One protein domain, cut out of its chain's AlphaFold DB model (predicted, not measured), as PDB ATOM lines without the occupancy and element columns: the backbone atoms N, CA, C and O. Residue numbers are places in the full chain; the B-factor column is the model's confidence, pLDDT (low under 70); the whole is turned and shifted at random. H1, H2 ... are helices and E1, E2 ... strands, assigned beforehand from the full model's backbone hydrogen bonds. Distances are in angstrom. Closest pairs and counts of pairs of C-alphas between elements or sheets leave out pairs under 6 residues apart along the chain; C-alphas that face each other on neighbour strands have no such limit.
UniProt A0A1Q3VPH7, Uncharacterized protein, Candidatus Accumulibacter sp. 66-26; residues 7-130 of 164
ATOM      1  N   ILE A   7     420.735 306.061 283.363       85.31
ATOM      2  CA  ILE A   7     421.336 305.111 282.433       85.31
ATOM      3  C   ILE A   7     420.519 304.933 281.142       85.31
ATOM      4  O   ILE A   7     421.113 304.725 280.089       85.31
ATOM      5  N   ASP A   8     419.189 305.088 281.170       86.69
ATOM      6  CA  ASP A   8     418.348 304.965 279.972       86.69
ATOM      7  C   ASP A   8     418.699 306.077 278.961       86.69
ATOM      8  O   ASP A   8     418.849 305.827 277.763       86.69
ATOM      9  N   ALA A   9     418.897 307.311 279.445       88.38
ATOM     10  CA  ALA A   9     419.286 308.446 278.608       88.38
ATOM     11  C   ALA A   9     420.720 308.304 278.073       88.38
ATOM     12  O   ALA A   9     420.995 308.678 276.929       88.38
ATOM     13  N   ILE A  10     421.625 307.743 278.881       89.06
ATOM     14  CA  ILE A  10     423.021 307.502 278.498       89.06
ATOM     15  C   ILE A  10     423.108 306.417 277.432       89.06
ATOM     16  O   ILE A  10     423.751 306.636 276.409       89.06
ATOM     17  N   LEU A  11     422.421 305.288 277.620       88.25
ATOM     18  CA  LEU A  11     422.376 304.203 276.641       88.25
ATOM     19  C   LEU A  11     421.752 304.657 275.328       88.25
ATOM     20  O   LEU A  11     422.279 304.335 274.264       88.25
ATOM     21  N   LEU A  12     420.677 305.448 275.390       88.50
ATOM     22  CA  LEU A  12     420.061 305.999 274.192       88.50
ATOM     23  C   LEU A  12     421.047 306.899 273.443       88.50
ATOM     24  O   LEU A  12     421.255 306.694 272.251       88.50
ATOM     25  N   LEU A  13     421.711 307.835 274.138       87.88
ATOM     26  CA  LEU A  13     422.720 308.717 273.548       87.88
ATOM     27  C   LEU A  13     423.915 307.930 272.985       87.88
ATOM     28  O   LEU A  13     424.366 308.211 271.873       87.88
ATOM     29  N   ALA A  14     424.404 306.928 273.710       88.62
ATOM     30  CA  ALA A  14     425.489 306.047 273.295       88.62
ATOM     31  C   ALA A  14     425.129 305.255 272.027       88.62
ATOM     32  O   ALA A  14     425.908 305.224 271.070       88.62
ATOM     33  N   ALA A  15     423.912 304.709 271.968       87.25
ATOM     34  CA  ALA A  15     423.392 304.021 270.793       87.25
ATOM     35  C   ALA A  15     423.364 304.938 269.562       87.25
ATOM     36  O   ALA A  15     423.695 304.493 268.471       87.25
ATOM     37  N   THR A  16     423.097 306.242 269.714       85.06
ATOM     38  CA  THR A  16     423.204 307.203 268.591       85.06
ATOM     39  C   THR A  16     424.618 307.376 268.069       85.06
ATOM     40  O   THR A  16     424.829 307.565 266.869       85.06
ATOM     41  N   GLN A  17     425.599 307.341 268.969       83.50
ATOM     42  CA  GLN A  17     426.991 307.542 268.606       83.50
ATOM     43  C   GLN A  17     427.530 306.319 267.864       83.50
ATOM     44  O   GLN A  17     428.286 306.495 266.906       83.50
ATOM     45  N   ALA A  18     427.077 305.125 268.259       84.31
ATOM     46  CA  ALA A  18     427.443 303.853 267.651       84.31
ATOM     47  C   ALA A  18     426.645 303.540 266.361       84.31
ATOM     48  O   ALA A  18     427.228 303.190 265.338       84.31
ATOM     49  N   SER A  19     425.324 303.756 266.344       77.44
ATOM     50  CA  SER A  19     424.398 303.274 265.295       77.44
ATOM     51  C   SER A  19     424.295 304.173 264.044       77.44
ATOM     52  O   SER A  19     423.323 304.097 263.291       77.44
ATOM     53  N   LYS A  20     425.274 305.047 263.769       70.44
ATOM     54  CA  LYS A  20     425.140 306.122 262.753       70.44
ATOM     55  C   LYS A  20     424.846 305.658 261.319       70.44
ATOM     56  O   LYS A  20     424.265 306.421 260.554       70.44
ATOM     57  N   ARG A  21     425.323 304.481 260.901       65.69
ATOM     58  CA  ARG A  21     425.164 303.964 259.518       65.69
ATOM     59  C   ARG A  21     424.848 302.466 259.440       65.69
ATOM     60  O   ARG A  21     424.738 301.933 258.342       65.69
ATOM     61  N   ARG A  22     424.783 301.791 260.584       74.19
ATOM     62  CA  ARG A  22     424.561 300.349 260.728       74.19
ATOM     63  C   ARG A  22     423.955 300.080 262.107       74.19
ATOM     64  O   ARG A  22     424.180 300.917 262.987       74.19
ATOM     65  N   PRO A  23     423.241 298.960 262.308       77.19
ATOM     66  CA  PRO A  23     422.921 298.494 263.653       77.19
ATOM     67  C   PRO A  23     424.219 298.358 264.458       77.19
ATOM     68  O   PRO A  23     425.212 297.829 263.952       77.19
ATOM     69  N   ALA A  24     424.234 298.919 265.666       80.56
ATOM     70  CA  ALA A  24     425.415 298.934 266.516       80.56
ATOM     71  C   ALA A  24     425.503 297.642 267.320       80.56
ATOM     72  O   ALA A  24     424.511 297.184 267.881       80.56
ATOM     73  N   GLU A  25     426.698 297.074 267.431       83.50
ATOM     74  CA  GLU A  25     426.908 295.974 268.366       83.50
ATOM     75  C   GLU A  25     426.870 296.486 269.805       83.50
ATOM     76  O   GLU A  25     427.273 297.615 270.105       83.50
ATOM     77  N   LEU A  26     426.445 295.626 270.728       83.44
ATOM     78  CA  LEU A  26     426.342 295.991 272.135       83.44
ATOM     79  C   LEU A  26     427.683 296.472 272.720       83.44
ATOM     80  O   LEU A  26     427.711 297.413 273.509       83.44
ATOM     81  N   ALA A  27     428.806 295.900 272.276       82.12
ATOM     82  CA  ALA A  27     430.140 296.340 272.680       82.12
ATOM     83  C   ALA A  27     430.462 297.781 272.232       82.12
ATOM     84  O   ALA A  27     431.142 298.509 272.958       82.12
ATOM     85  N   GLU A  28     429.960 298.219 271.072       83.00
ATOM     86  CA  GLU A  28     430.129 299.595 270.586       83.00
ATOM     87  C   GLU A  28     429.284 300.578 271.402       83.00
ATOM     88  O   GLU A  28     429.756 301.663 271.745       83.00
ATOM     89  N   ILE A  29     428.061 300.180 271.764       85.62
ATOM     90  CA  ILE A  29     427.167 300.976 272.616       85.62
ATOM     91  C   ILE A  29     427.767 301.132 274.011       85.62
ATOM     92  O   ILE A  29     427.832 302.246 274.524       85.62
ATOM     93  N   LEU A  30     428.268 300.048 274.610       85.12
ATOM     94  CA  LEU A  30     428.917 300.102 275.921       85.12
ATOM     95  C   LEU A  30     430.194 300.949 275.889       85.12
ATOM     96  O   LEU A  30     430.436 301.715 276.815       85.12
ATOM     97  N   ALA A  31     430.977 300.879 274.808       83.50
ATOM     98  CA  ALA A  31     432.134 301.753 274.634       83.50
ATOM     99  C   ALA A  31     431.733 303.235 274.550       83.50
ATOM    100  O   ALA A  31     432.413 304.080 275.124       83.50
ATOM    101  N   ALA A  32     430.642 303.563 273.851       86.00
ATOM    102  CA  ALA A  32     430.127 304.931 273.787       86.00
ATOM    103  C   ALA A  32     429.563 305.395 275.138       86.00
ATOM    104  O   ALA A  32     429.768 306.545 275.517       86.00
ATOM    105  N   ALA A  33     428.898 304.505 275.877       86.50
ATOM    106  CA  ALA A  33     428.397 304.792 277.214       86.50
ATOM    107  C   ALA A  33     429.548 305.095 278.182       86.50
ATOM    108  O   ALA A  33     429.484 306.102 278.873       86.50
ATOM    109  N   GLU A  34     430.636 304.319 278.143       84.75
ATOM    110  CA  GLU A  34     431.836 304.541 278.966       84.75
ATOM    111  C   GLU A  34     432.527 305.890 278.678       84.75
ATOM    112  O   GLU A  34     433.146 306.488 279.555       84.75
ATOM    113  N   LEU A  35     432.423 306.400 277.443       84.25
ATOM    114  CA  LEU A  35     432.924 307.735 277.091       84.25
ATOM    115  C   LEU A  35     432.049 308.868 277.642       84.25
ATOM    116  O   LEU A  35     432.536 309.988 277.798       84.25
ATOM    117  N   ILE A  36     430.761 308.606 277.870       85.12
ATOM    118  CA  ILE A  36     429.808 309.577 278.422       85.12
ATOM    119  C   ILE A  36     429.866 309.551 279.952       85.12
ATOM    120  O   ILE A  36     429.900 310.608 280.580       85.12
ATOM    121  N   GLU A  37     429.883 308.354 280.533       82.94
ATOM    122  CA  GLU A  37     429.952 308.098 281.965       82.94
ATOM    123  C   GLU A  37     430.999 307.015 282.234       82.94
ATOM    124  O   GLU A  37     430.890 305.886 281.767       82.94
ATOM    125  N   SER A  38     432.029 307.370 283.001       75.50
ATOM    126  CA  SER A  38     433.183 306.504 283.270       75.50
ATOM    127  C   SER A  38     432.867 305.271 284.122       75.50
ATOM    128  O   SER A  38     433.680 304.351 284.163       75.50
ATOM    129  N   ASP A  39     431.734 305.260 284.827       79.38
ATOM    130  CA  ASP A  39     431.312 304.143 285.673       79.38
ATOM    131  C   ASP A  39     430.098 303.444 285.057       79.38
ATOM    132  O   ASP A  39     428.973 303.940 285.111       79.38
ATOM    133  N   LEU A  40     430.333 302.290 284.428       74.62
ATOM    134  CA  LEU A  40     429.252 301.499 283.853       74.62
ATOM    135  C   LEU A  40     428.577 300.644 284.938       74.62
ATOM    136  O   LEU A  40     429.259 299.883 285.631       74.62
ATOM    137  N   PRO A  41     427.236 300.685 285.047       79.06
ATOM    138  CA  PRO A  41     426.504 299.881 286.018       79.06
ATOM    139  C   PRO A  41     426.584 298.373 285.719       79.06
ATOM    140  O   PRO A  41     427.063 297.933 284.674       79.06
ATOM    141  N   THR A  42     426.097 297.555 286.659       83.88
ATOM    142  CA  THR A  42     426.098 296.088 286.540       83.88
ATOM    143  C   THR A  42     425.316 295.592 285.319       83.88
ATOM    144  O   THR A  42     424.360 296.224 284.871       83.88
ATOM    145  N   GLU A  43     425.686 294.410 284.818       82.19
ATOM    146  CA  GLU A  43     425.052 293.742 283.671       82.19
ATOM    147  C   GLU A  43     423.524 293.692 283.777       82.19
ATOM    148  O   GLU A  43     422.828 294.033 282.825       82.19
ATOM    149  N   THR A  44     422.995 293.359 284.956       81.75
ATOM    150  CA  THR A  44     421.550 293.306 285.217       81.75
ATOM    151  C   THR A  44     420.884 294.668 285.033       81.75
ATOM    152  O   THR A  44     419.848 294.760 284.383       81.75
ATOM    153  N   ARG A  45     421.493 295.750 285.539       84.25
ATOM    154  CA  ARG A  45     420.948 297.108 285.379       84.25
ATOM    155  C   ARG A  45     421.005 297.581 283.932       84.25
ATOM    156  O   ARG A  45     420.083 298.261 283.484       84.25
ATOM    157  N   LEU A  46     422.068 297.235 283.209       84.88
ATOM    158  CA  LEU A  46     422.191 297.532 281.782       84.88
ATOM    159  C   LEU A  46     421.122 296.791 280.979       84.88
ATOM    160  O   LEU A  46     420.424 297.412 280.182       84.88
ATOM    161  N   TRP A  47     420.943 295.497 281.246       85.81
ATOM    162  CA  TRP A  47     419.905 294.683 280.625       85.81
ATOM    163  C   TRP A  47     418.499 295.242 280.871       85.81
ATOM    164  O   TRP A  47     417.776 295.501 279.915       85.81
ATOM    165  N   GLU A  48     418.136 295.520 282.126       86.69
ATOM    166  CA  GLU A  48     416.827 296.100 282.456       86.69
ATOM    167  C   GLU A  48     416.583 297.436 281.743       86.69
ATOM    168  O   GLU A  48     415.456 297.761 281.371       86.69
ATOM    169  N   SER A  49     417.634 298.236 281.566       87.75
ATOM    170  CA  SER A  49     417.549 299.524 280.873       87.75
ATOM    171  C   SER A  49     417.329 299.332 279.372       87.75
ATOM    172  O   SER A  49     416.496 300.018 278.781       87.75
ATOM    173  N   LEU A  50     417.997 298.350 278.760       85.81
ATOM    174  CA  LEU A  50     417.744 297.956 277.374       85.81
ATOM    175  C   LEU A  50     416.310 297.443 277.201       85.81
ATOM    176  O   LEU A  50     415.603 297.926 276.322       85.81
ATOM    177  N   GLU A  51     415.831 296.551 278.071       84.94
ATOM    178  CA  GLU A  51     414.439 296.085 278.032       84.94
ATOM    179  C   GLU A  51     413.442 297.239 278.164       84.94
ATOM    180  O   GLU A  51     412.464 297.298 277.419       84.94
ATOM    181  N   ARG A  52     413.691 298.199 279.065       86.12
ATOM    182  CA  ARG A  52     412.848 299.397 279.205       86.12
ATOM    183  C   ARG A  52     412.837 300.248 277.937       86.12
ATOM    184  O   ARG A  52     411.768 300.716 277.543       86.12
ATOM    185  N   LEU A  53     413.989 300.462 277.304       86.44
ATOM    186  CA  LEU A  53     414.097 301.235 276.062       86.44
ATOM    187  C   LEU A  53     413.429 300.517 274.880       86.44
ATOM    188  O   LEU A  53     412.767 301.166 274.068       86.44
ATOM    189  N   ALA A  54     413.544 299.192 274.803       85.56
ATOM    190  CA  ALA A  54     412.875 298.389 273.783       85.56
ATOM    191  C   ALA A  54     411.365 298.340 273.990       85.56
ATOM    192  O   ALA A  54     410.611 298.498 273.035       85.56
ATOM    193  N   ALA A  55     410.913 298.218 275.239       83.75
ATOM    194  CA  ALA A  55     409.499 298.296 275.574       83.75
ATOM    195  C   ALA A  55     408.896 299.652 275.174       83.75
ATOM    196  O   ALA A  55     407.738 299.724 274.790       83.75
ATOM    197  N   ARG A  56     409.678 300.736 275.220       83.62
ATOM    198  CA  ARG A  56     409.269 302.069 274.734       83.62
ATOM    199  C   ARG A  56     409.350 302.217 273.209       83.62
ATOM    200  O   ARG A  56     409.086 303.298 272.692       83.62
ATOM    201  N   GLY A  57     409.770 301.172 272.495       83.88
ATOM    202  CA  GLY A  57     409.964 301.194 271.048       83.88
ATOM    203  C   GLY A  57     411.054 302.164 270.597       83.88
ATOM    204  O   GLY A  57     410.967 302.681 269.488       83.88
ATOM    205  N   LEU A  58     412.047 302.464 271.443       85.94
ATOM    206  CA  LEU A  58     413.155 303.377 271.115       85.94
ATOM    207  C   LEU A  58     414.358 302.645 270.518       85.94
ATOM    208  O   LEU A  58     415.124 303.215 269.741       85.94
ATOM    209  N   ILE A  59     414.511 301.374 270.869       86.94
ATOM    210  CA  ILE A  59     415.536 300.497 270.317       86.94
ATOM    211  C   ILE A  59     414.892 299.223 269.789       86.94
ATOM    212  O   ILE A  59     413.882 298.761 270.319       86.94
ATOM    213  N   GLU A  60     415.495 298.664 268.751       83.50
ATOM    214  CA  GLU A  60     415.077 297.409 268.139       83.50
ATOM    215  C   GLU A  60     416.257 296.443 268.039       83.50
ATOM    216  O   GLU A  60     417.400 296.844 267.807       83.50
ATOM    217  N   GLY A  61     415.966 295.159 268.228       80.25
ATOM    218  CA  GLY A  61     416.915 294.090 267.957       80.25
ATOM    219  C   GLY A  61     417.020 293.825 266.463       80.25
ATOM    220  O   GLY A  61     416.006 293.621 265.799       80.25
ATOM    221  N   GLN A  62     418.238 293.780 265.937       73.94
ATOM    222  CA  GLN A  62     418.534 293.296 264.591       73.94
ATOM    223  C   GLN A  62     419.208 291.922 264.691       73.94
ATOM    224  O   GLN A  62     420.021 291.695 265.585       73.94
ATOM    225  N   GLY A  63     418.839 291.009 263.782       59.12
ATOM    226  CA  GLY A  63     418.978 289.543 263.891       59.12
ATOM    227  C   GLY A  63     420.355 288.950 264.227       59.12
ATOM    228  O   GLY A  63     420.412 287.778 264.580       59.12
ATOM    229  N   ASP A  64     421.425 289.742 264.207       64.88
ATOM    230  CA  ASP A  64     422.784 289.337 264.594       64.88
ATOM    231  C   ASP A  64     423.193 289.834 266.001       64.88
ATOM    232  O   ASP A  64     424.376 289.923 266.324       64.88
ATOM    233  N   GLY A  65     422.230 290.205 266.855       67.62
ATOM    234  CA  GLY A  65     422.505 290.780 268.183       67.62
ATOM    235  C   GLY A  65     422.935 292.252 268.140       67.62
ATOM    236  O   GLY A  65     423.424 292.796 269.134       67.62
ATOM    237  N   GLY A  66     422.749 292.901 266.988       74.75
ATOM    238  CA  GLY A  66     422.899 294.342 266.834       74.75
ATOM    239  C   GLY A  66     421.679 295.076 267.381       74.75
ATOM    240  O   GLY A  66     420.551 294.608 267.260       74.75
ATOM    241  N   VAL A  67     421.895 296.249 267.960       81.19
ATOM    242  CA  VAL A  67     420.836 297.137 268.433       81.19
ATOM    243  C   VAL A  67     420.737 298.322 267.477       81.19
ATOM    244  O   VAL A  67     421.707 299.052 267.248       81.19
ATOM    245  N   GLY A  68     419.556 298.491 266.889       83.19
ATOM    246  CA  GLY A  68     419.201 299.611 266.026       83.19
ATOM    247  C   GLY A  68     418.377 300.660 266.768       83.19
ATOM    248  O   GLY A  68     417.659 300.355 267.720       83.19
ATOM    249  N   LEU A  69     418.471 301.911 266.317       86.12
ATOM    250  CA  LEU A  69     417.563 302.975 266.743       86.12
ATOM    251  C   LEU A  69     416.315 302.979 265.870       86.12
ATOM    252  O   LEU A  69     416.421 303.050 264.644       86.12
ATOM    253  N   THR A  70     415.147 302.999 266.504       86.12
ATOM    254  CA  THR A  70     413.876 303.127 265.791       86.12
ATOM    255  C   THR A  70     413.675 304.560 265.270       86.12
ATOM    256  O   THR A  70     414.294 305.507 265.779       86.12
ATOM    257  N   PRO A  71     412.769 304.778 264.297       83.19
ATOM    258  CA  PRO A  71     412.429 306.124 263.829       83.19
ATOM    259  C   PRO A  71     411.949 307.056 264.953       83.19
ATOM    260  O   PRO A  71     412.238 308.251 264.926       83.19
ATOM    261  N   ALA A  72     411.273 306.511 265.972       83.94
ATOM    262  CA  ALA A  72     410.820 307.272 267.136       83.94
ATOM    263  C   ALA A  72     412.001 307.836 267.941       83.94
ATOM    264  O   ALA A  72     412.024 309.027 268.258       83.94
ATOM    265  N   ALA A  73     413.023 307.016 268.205       85.06
ATOM    266  CA  ALA A  73     414.237 307.488 268.864       85.06
ATOM    267  C   ALA A  73     414.987 308.519 268.013       85.06
ATOM    268  O   ALA A  73     415.436 309.539 268.532       85.06
ATOM    269  N   GLN A  74     415.089 308.299 266.698       85.56
ATOM    270  CA  GLN A  74     415.732 309.248 265.784       85.56
ATOM    271  C   GLN A  74     415.030 310.613 265.766       85.56
ATOM    272  O   GLN A  74     415.710 311.640 265.786       85.56
ATOM    273  N   ALA A  75     413.694 310.643 265.786       85.06
ATOM    274  CA  ALA A  75     412.919 311.878 265.869       85.06
ATOM    275  C   ALA A  75     413.184 312.629 267.186       85.06
ATOM    276  O   ALA A  75     413.508 313.816 267.155       85.06
ATOM    277  N   MET A  76     413.173 311.924 268.327       84.19
ATOM    278  CA  MET A  76     413.502 312.520 269.632       84.19
ATOM    279  C   MET A  76     414.888 313.180 269.645       84.19
ATOM    280  O   MET A  76     415.086 314.209 270.288       84.19
ATOM    281  N   LEU A  77     415.847 312.592 268.930       82.69
ATOM    282  CA  LEU A  77     417.215 313.097 268.833       82.69
ATOM    283  C   LEU A  77     417.355 314.260 267.850       82.69
ATOM    284  O   LEU A  77     418.152 315.169 268.084       82.69
ATOM    285  N   ALA A  78     416.595 314.251 266.756       83.50
ATOM    286  CA  ALA A  78     416.604 315.321 265.762       83.50
ATOM    287  C   ALA A  78     416.099 316.654 266.338       83.50
ATOM    288  O   ALA A  78     416.549 317.720 265.916       83.50
ATOM    289  N   GLU A  79     415.208 316.593 267.328       82.00
ATOM    290  CA  GLU A  79     414.693 317.762 268.042       82.00
ATOM    291  C   GLU A  79     415.688 318.361 269.050       82.00
ATOM    292  O   GLU A  79     415.439 319.435 269.608       82.00
ATOM    293  N   GLN A  80     416.830 317.709 269.293       80.44
ATOM    294  CA  GLN A  80     417.847 318.244 270.190       80.44
ATOM    295  C   GLN A  80     418.563 319.455 269.593       80.44
ATOM    296  O   GLN A  80     418.870 319.536 268.400       80.44
ATOM    297  N   ARG A  81     418.931 320.396 270.467       79.12
ATOM    298  CA  ARG A  81     419.749 321.546 270.072       79.12
ATOM    299  C   ARG A  81     421.125 321.071 269.608       79.12
ATOM    300  O   ARG A  81     421.874 320.458 270.365       79.12
ATOM    301  N   LYS A  82     421.501 321.431 268.378       73.62
ATOM    302  CA  LYS A  82     422.790 321.041 267.774       73.62
ATOM    303  C   LYS A  82     424.007 321.530 268.571       73.62
ATOM    304  O   LYS A  82     425.027 320.847 268.579       73.62
ATOM    305  N   SER A  83     423.882 322.670 269.252       76.94
ATOM    306  CA  SER A  83     424.924 323.290 270.082       76.94
ATOM    307  C   SER A  83     424.920 322.847 271.549       76.94
ATOM    308  O   SER A  83     425.689 323.388 272.333       76.94
ATOM    309  N   ALA A  84     424.052 321.913 271.951       81.56
ATOM    310  CA  ALA A  84     424.024 321.438 273.331       81.56
ATOM    311  C   ALA A  84     425.210 320.510 273.627       81.56
ATOM    312  O   ALA A  84     425.453 319.555 272.878       81.56
ATOM    313  N   ASP A  85     425.876 320.757 274.756       85.81
ATOM    314  CA  ASP A  85     426.878 319.861 275.335       85.81
ATOM    315  C   ASP A  85     426.243 318.556 275.840       85.81
ATOM    316  O   ASP A  85     425.029 318.473 276.052       85.81
ATOM    317  N   THR A  86     427.060 317.525 276.074       84.56
ATOM    318  CA  THR A  86     426.610 316.182 276.483       84.56
ATOM    319  C   THR A  86     425.670 316.209 277.692       84.56
ATOM    320  O   THR A  86     424.616 315.580 277.656       84.56
ATOM    321  N   ALA A  87     425.986 316.993 278.728       85.56
ATOM    322  CA  ALA A  87     425.145 317.109 279.921       85.56
ATOM    323  C   ALA A  87     423.760 317.708 279.611       85.56
ATOM    324  O   ALA A  87     422.741 317.203 280.081       85.56
ATOM    325  N   ALA A  88     423.709 318.743 278.766       86.56
ATOM    326  CA  ALA A  88     422.455 319.357 278.339       86.56
ATOM    327  C   ALA A  88     421.626 318.402 277.463       86.56
ATOM    328  O   ALA A  88     420.409 318.324 277.620       86.56
ATOM    329  N   ARG A  89     422.282 317.618 276.593       86.44
ATOM    330  CA  ARG A  89     421.619 316.567 275.803       86.44
ATOM    331  C   ARG A  89     421.018 315.480 276.687       86.44
ATOM    332  O   ARG A  89     419.907 315.037 276.413       86.44
ATOM    333  N   LEU A  90     421.721 315.065 277.741       87.31
ATOM    334  CA  LEU A  90     421.208 314.080 278.694       87.31
ATOM    335  C   LEU A  90     420.005 314.623 279.469       87.31
ATOM    336  O   LEU A  90     419.006 313.922 279.591       87.31
ATOM    337  N   ALA A  91     420.065 315.866 279.952       86.12
ATOM    338  CA  ALA A  91     418.946 316.487 280.663       86.12
ATOM    339  C   ALA A  91     417.683 316.582 279.787       86.12
ATOM    340  O   ALA A  91     416.590 316.234 280.236       86.12
ATOM    341  N   ASP A  92     417.842 316.982 278.524       87.00
ATOM    342  CA  ASP A  92     416.749 317.043 277.551       87.00
ATOM    343  C   ASP A  92     416.172 315.648 277.246       87.00
ATOM    344  O   ASP A  92     414.955 315.461 277.285       87.00
ATOM    345  N   LEU A  93     417.023 314.630 277.042       87.88
ATOM    346  CA  LEU A  93     416.563 313.246 276.861       87.88
ATOM    347  C   LEU A  93     415.790 312.732 278.072       87.88
ATOM    348  O   LEU A  93     414.731 312.138 277.895       87.88
ATOM    349  N   LYS A  94     416.274 312.980 279.294       86.88
ATOM    350  CA  LYS A  94     415.575 312.583 280.525       86.88
ATOM    351  C   LYS A  94     414.188 313.221 280.601       86.88
ATOM    352  O   LYS A  94     413.212 312.520 280.860       86.88
ATOM    353  N   ALA A  95     414.088 314.522 280.325       86.12
ATOM    354  CA  ALA A  95     412.813 315.235 280.324       86.12
ATOM    355  C   ALA A  95     411.837 314.658 279.285       86.12
ATOM    356  O   ALA A  95     410.668 314.430 279.589       86.12
ATOM    357  N   ARG A  96     412.322 314.348 278.078       85.69
ATOM    358  CA  ARG A  96     411.502 313.762 277.007       85.69
ATOM    359  C   ARG A  96     411.072 312.333 277.311       85.69
ATOM    360  O   ARG A  96     409.906 312.001 277.132       85.69
ATOM    361  N   LEU A  97     411.984 311.507 277.821       84.44
ATOM    362  CA  LEU A  97     411.666 310.156 278.278       84.44
ATOM    363  C   LEU A  97     410.610 310.187 279.392       84.44
ATOM    364  O   LEU A  97     409.800 309.265 279.467       84.44
ATOM    365  N   ALA A  98     410.623 311.217 280.250       83.31
ATOM    366  CA  ALA A  98     409.653 311.406 281.332       83.31
ATOM    367  C   ALA A  98     408.291 311.892 280.837       83.31
ATOM    368  O   ALA A  98     407.270 311.526 281.417       83.31
ATOM    369  N   ALA A  99     408.285 312.698 279.775       82.00
ATOM    370  CA  ALA A  99     407.076 313.191 279.130       82.00
ATOM    371  C   ALA A  99     406.399 312.134 278.243       82.00
ATOM    372  O   ALA A  99     405.187 312.192 278.042       82.00
ATOM    373  N   GLN A 100     407.159 311.170 277.715       73.56
ATOM    374  CA  GLN A 100     406.611 310.094 276.897       73.56
ATOM    375  C   GLN A 100     405.668 309.220 277.738       73.56
ATOM    376  O   GLN A 100     406.045 308.698 278.794       73.56
ATOM    377  N   ALA A 101     404.431 309.049 277.268       62.69
ATOM    378  CA  ALA A 101     403.489 308.122 277.881       62.69
ATOM    379  C   ALA A 101     404.098 306.709 277.897       62.69
ATOM    380  O   ALA A 101     404.756 306.299 276.944       62.69
ATOM    381  N   SER A 102     403.902 305.968 278.993       60.88
ATOM    382  CA  SER A 102     404.416 304.597 279.161       60.88
ATOM    383  C   SER A 102     403.644 303.573 278.323       60.88
ATOM    384  O   SER A 102     403.256 302.523 278.832       60.88
ATOM    385  N   GLU A 103     403.413 303.866 277.046       61.03
ATOM    386  CA  GLU A 103     402.948 302.871 276.091       61.03
ATOM    387  C   GLU A 103     404.095 301.889 275.866       61.03
ATOM    388  O   GLU A 103     405.043 302.135 275.122       61.03
ATOM    389  N   ARG A 104     404.057 300.805 276.644       61.97
ATOM    390  CA  ARG A 104     405.006 299.710 276.533       61.97
ATOM    391  C   ARG A 104     404.506 298.770 275.451       61.97
ATOM    392  O   ARG A 104     403.553 298.028 275.672       61.97
ATOM    393  N   THR A 105     405.176 298.778 274.314       64.19
ATOM    394  CA  THR A 105     404.986 297.768 273.281       64.19
ATOM    395  C   THR A 105     405.939 296.614 273.581       64.19
ATOM    396  O   THR A 105     407.146 296.844 273.669       64.19
ATOM    397  N   PRO A 106     405.456 295.374 273.769       57.56
ATOM    398  CA  PRO A 106     406.347 294.237 273.949       57.56
ATOM    399  C   PRO A 106     407.204 294.069 272.687       57.56
ATOM    400  O   PRO A 106     406.701 293.732 271.618       57.56
ATOM    401  N   CYS A 107     408.498 294.351 272.817       64.56
ATOM    402  CA  CYS A 107     409.483 294.241 271.752       64.56
ATOM    403  C   CYS A 107     410.539 293.217 272.166       64.56
ATOM    404  O   CYS A 107     411.064 293.270 273.279       64.56
ATOM    405  N   VAL A 108     410.840 292.274 271.276       64.94
ATOM    406  CA  VAL A 108     411.880 291.269 271.502       64.94
ATOM    407  C   VAL A 108     413.190 291.820 270.950       64.94
ATOM    408  O   VAL A 108     413.370 291.916 269.741       64.94
ATOM    409  N   LEU A 109     414.112 292.180 271.843       67.75
ATOM    410  CA  LEU A 109     415.435 292.699 271.478       67.75
ATOM    411  C   LEU A 109     416.343 291.664 270.807       67.75
ATOM    412  O   LEU A 109     417.377 292.040 270.269       67.75
ATOM    413  N   GLY A 110     416.038 290.365 270.899       69.19
ATOM    414  CA  GLY A 110     416.919 289.292 270.410       69.19
ATOM    415  C   GLY A 110     418.283 289.211 271.118       69.19
ATOM    416  O   GLY A 110     419.061 288.304 270.843       69.19
ATOM    417  N   VAL A 111     418.561 290.137 272.038       71.75
ATOM    418  CA  VAL A 111     419.704 290.150 272.949       71.75
ATOM    419  C   VAL A 111     419.280 289.460 274.243       71.75
ATOM    420  O   VAL A 111     418.115 289.508 274.620       71.75
ATOM    421  N   THR A 112     420.211 288.807 274.925       78.75
ATOM    422  CA  THR A 112     420.009 288.167 276.231       78.75
ATOM    423  C   THR A 112     420.936 288.786 277.268       78.75
ATOM    424  O   THR A 112     421.983 289.329 276.911       78.75
ATOM    425  N   VAL A 113     420.604 288.644 278.556       79.81
ATOM    426  CA  VAL A 113     421.474 289.067 279.672       79.81
ATOM    427  C   VAL A 113     422.903 288.556 279.463       79.81
ATOM    428  O   VAL A 113     423.824 289.355 279.407       79.81
ATOM    429  N   ALA A 114     423.076 287.261 279.175       80.25
ATOM    430  CA  ALA A 114     424.389 286.649 278.955       80.25
ATOM    431  C   ALA A 114     425.211 287.307 277.828       80.25
ATOM    432  O   ALA A 114     426.438 287.384 277.913       80.25
ATOM    433  N   GLN A 115     424.557 287.809 276.774       79.50
ATOM    434  CA  GLN A 115     425.229 288.568 275.715       79.50
ATOM    435  C   GLN A 115     425.652 289.965 276.189       79.50
ATOM    436  O   GLN A 115     426.697 290.455 275.757       79.50
ATOM    437  N   VAL A 116     424.908 290.585 277.113       79.94
ATOM    438  CA  VAL A 116     425.336 291.813 277.805       79.94
ATOM    439  C   VAL A 116     426.594 291.561 278.627       79.94
ATOM    440  O   VAL A 116     427.563 292.309 278.486       79.94
ATOM    441  N   GLY A 117     426.637 290.479 279.406       79.25
ATOM    442  CA  GLY A 117     427.827 290.090 280.161       79.25
ATOM    443  C   GLY A 117     429.036 289.838 279.271       79.25
ATOM    444  O   GLY A 117     430.121 290.377 279.510       79.25
ATOM    445  N   ALA A 118     428.842 289.093 278.180       82.12
ATOM    446  CA  ALA A 118     429.885 288.852 277.189       82.12
ATOM    447  C   ALA A 118     430.406 290.160 276.567       82.12
ATOM    448  O   ALA A 118     431.619 290.328 276.423       82.12
ATOM    449  N   ALA A 119     429.524 291.116 276.260       81.75
ATOM    450  CA  ALA A 119     429.911 292.415 275.713       81.75
ATOM    451  C   ALA A 119     430.692 293.274 276.724       81.75
ATOM    452  O   ALA A 119     431.685 293.903 276.350       81.75
ATOM    453  N   ILE A 120     430.308 293.265 278.007       81.38
ATOM    454  CA  ILE A 120     431.054 293.945 279.082       81.38
ATOM    455  C   ILE A 120     432.460 293.348 279.212       81.38
ATOM    456  O   ILE A 120     433.445 294.086 279.286       81.38
ATOM    457  N   LEU A 121     432.576 292.017 279.212       80.56
ATOM    458  CA  LEU A 121     433.866 291.330 279.288       80.56
ATOM    459  C   LEU A 121     434.735 291.615 278.060       80.56
ATOM    460  O   LEU A 121     435.910 291.952 278.215       80.56
ATOM    461  N   ALA A 122     434.159 291.563 276.858       79.25
ATOM    462  CA  ALA A 122     434.848 291.913 275.620       79.25
ATOM    463  C   ALA A 122     435.351 293.365 275.651       79.25
ATOM    464  O   ALA A 122     436.494 293.639 275.275       79.25
ATOM    465  N   ARG A 123     434.541 294.296 276.175       77.81
ATOM    466  CA  ARG A 123     434.929 295.701 276.335       77.81
ATOM    467  C   ARG A 123     436.080 295.871 277.325       77.81
ATOM    468  O   ARG A 123     437.048 296.558 277.007       77.81
ATOM    469  N   ARG A 124     436.017 295.211 278.485       76.31
ATOM    470  CA  ARG A 124     437.091 295.234 279.494       76.31
ATOM    471  C   ARG A 124     438.389 294.633 278.963       76.31
ATOM    472  O   ARG A 124     439.457 295.190 279.206       76.31
ATOM    473  N   ALA A 125     438.309 293.530 278.221       75.31
ATOM    474  CA  ALA A 125     439.466 292.921 277.573       75.31
ATOM    475  C   ALA A 125     440.084 293.868 276.530       75.31
ATOM    476  O   ALA A 125     441.299 294.052 276.500       75.31
ATOM    477  N   PHE A 126     439.253 294.541 275.727       69.00
ATOM    478  CA  PHE A 126     439.709 295.527 274.747       69.00
ATOM    479  C   PHE A 126     440.354 296.762 275.398       69.00
ATOM    480  O   PHE A 126     441.376 297.250 274.915       69.00
ATOM    481  N   ALA A 127     439.791 297.258 276.504       67.94
ATOM    482  CA  ALA A 127     440.361 298.367 277.269       67.94
ATOM    483  C   ALA A 127     441.745 298.005 277.843       67.94
ATOM    484  O   ALA A 127     442.692 298.777 277.698       67.94
ATOM    485  N   GLN A 128     441.891 296.800 278.406       66.50
ATOM    486  CA  GLN A 128     443.166 296.302 278.939       66.50
ATOM    487  C   GLN A 128     444.219 296.036 277.853       66.50
ATOM    488  O   GLN A 128     445.410 296.205 278.098       66.50
ATOM    489  N   ALA A 129     443.801 295.689 276.633       62.19
ATOM    490  CA  ALA A 129     444.696 295.459 275.498       62.19
ATOM    491  C   ALA A 129     445.221 296.754 274.826       62.19
ATOM    492  O   ALA A 129     445.793 296.697 273.737       62.19
ATOM    493  N   GLY A 130     445.029 297.933 275.435       56.75
ATOM    494  CA  GLY A 130     445.472 299.219 274.874       56.75
ATOM    495  C   GLY A 130     444.550 299.770 273.778       56.75
ATOM    496  O   GLY A 130     445.007 300.468 272.867       56.75
TER     497      GLY A 130
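What this domain is: This is residues 7 to 130 of the 164 residues of an uncharacterized protein of Candidatus Accumulibacter sp. 66-26 (UniProt A0A1Q3VPH7). Helix H1 forms the core, with H2, H3 and H5 packed round it at crossed angles and a small two-strand hairpin, E1 and E2, near its later residues. H5 and H6 stand on opposite sides of H1, H6 packing on H2 and H3, and a long link, residues 100 to 112, runs round the outside from H5 to H6. The printed part has 124 residues, with six named helices and two named strands in the order H1, H2, H3, E1, E2, H4, H5, H6; the sheet, order E1 - E2, is antiparallel, and the class is mostly helix. The whole is compact, with a radius of gyration of the C-alphas of 13.8 A and spans of 39 by 33 by 27 A.

How they stand to each other: H1, residues 7 to 18, is the hub, touching three helices. It touches H2, residues 26 to 36, closest at the C-alphas of Ala 14 and Ala 32, 4.8 A, running opposite ways at a steep tilt of 69.7 degrees, only just short of about perpendicular. With residues 7 to 12 alone it touches H3, residues 43 to 55, closest at the C-alphas of Asp 8 and Ser 49, 5.6 A, about perpendicular at 79 degrees. With residues 9 to 13 alone it touches H5, residues 86 to 99, closest at the C-alphas of Ala 9 and Leu 93, 5.8 A, at a steep tilt of 60 degrees, opposite ways. E1, residues 59 to 62, and E2, residues 66 to 69, form an antiparallel hairpin, with N 62 and O 66 at 2.8 A and N 68 and O 60 at 2.9 A, within hydrogen-bond range. The closest C-alphas of H1 and E2 are those of Ala 15 and Leu 69, 7.2 A. Residues 24 to 25 pair antiparallel with residues 66 to 67 of E2. H4, residues 71 to 78, is near H1, and close but not clearly touching H5. H6, residues 113 to 128, touches H2 with residues 116 to 123 alone, closest at the C-alphas of Ala 27 and Ala 119, 5.0 A; H1 and H6 are apart. H6 also touches H3, closest at the C-alphas of Glu 43 and Gly 117, 5.8 A. In each of the six helices every O i to N i+4 pair is within hydrogen-bond range.

Where its parts are: H1 begins at C-alpha 7, (421.336, 305.111, 282.433), and H6, 22.9 A long, ends at C-alpha 128, (443.166, 296.302, 278.939). H3 measures 18.1 A and H5 19.9 A.

The domain as a whole: The C-alphas farthest apart, of Ala 101 and Ala 129, are 43.2 A apart. The printed part has no cut, and the link H5 to H6 is long. Mean pLDDT of the printed part is 79.9; residue 21, residues 63 to 65, 101 to 110 and 126 to 130 are under 70.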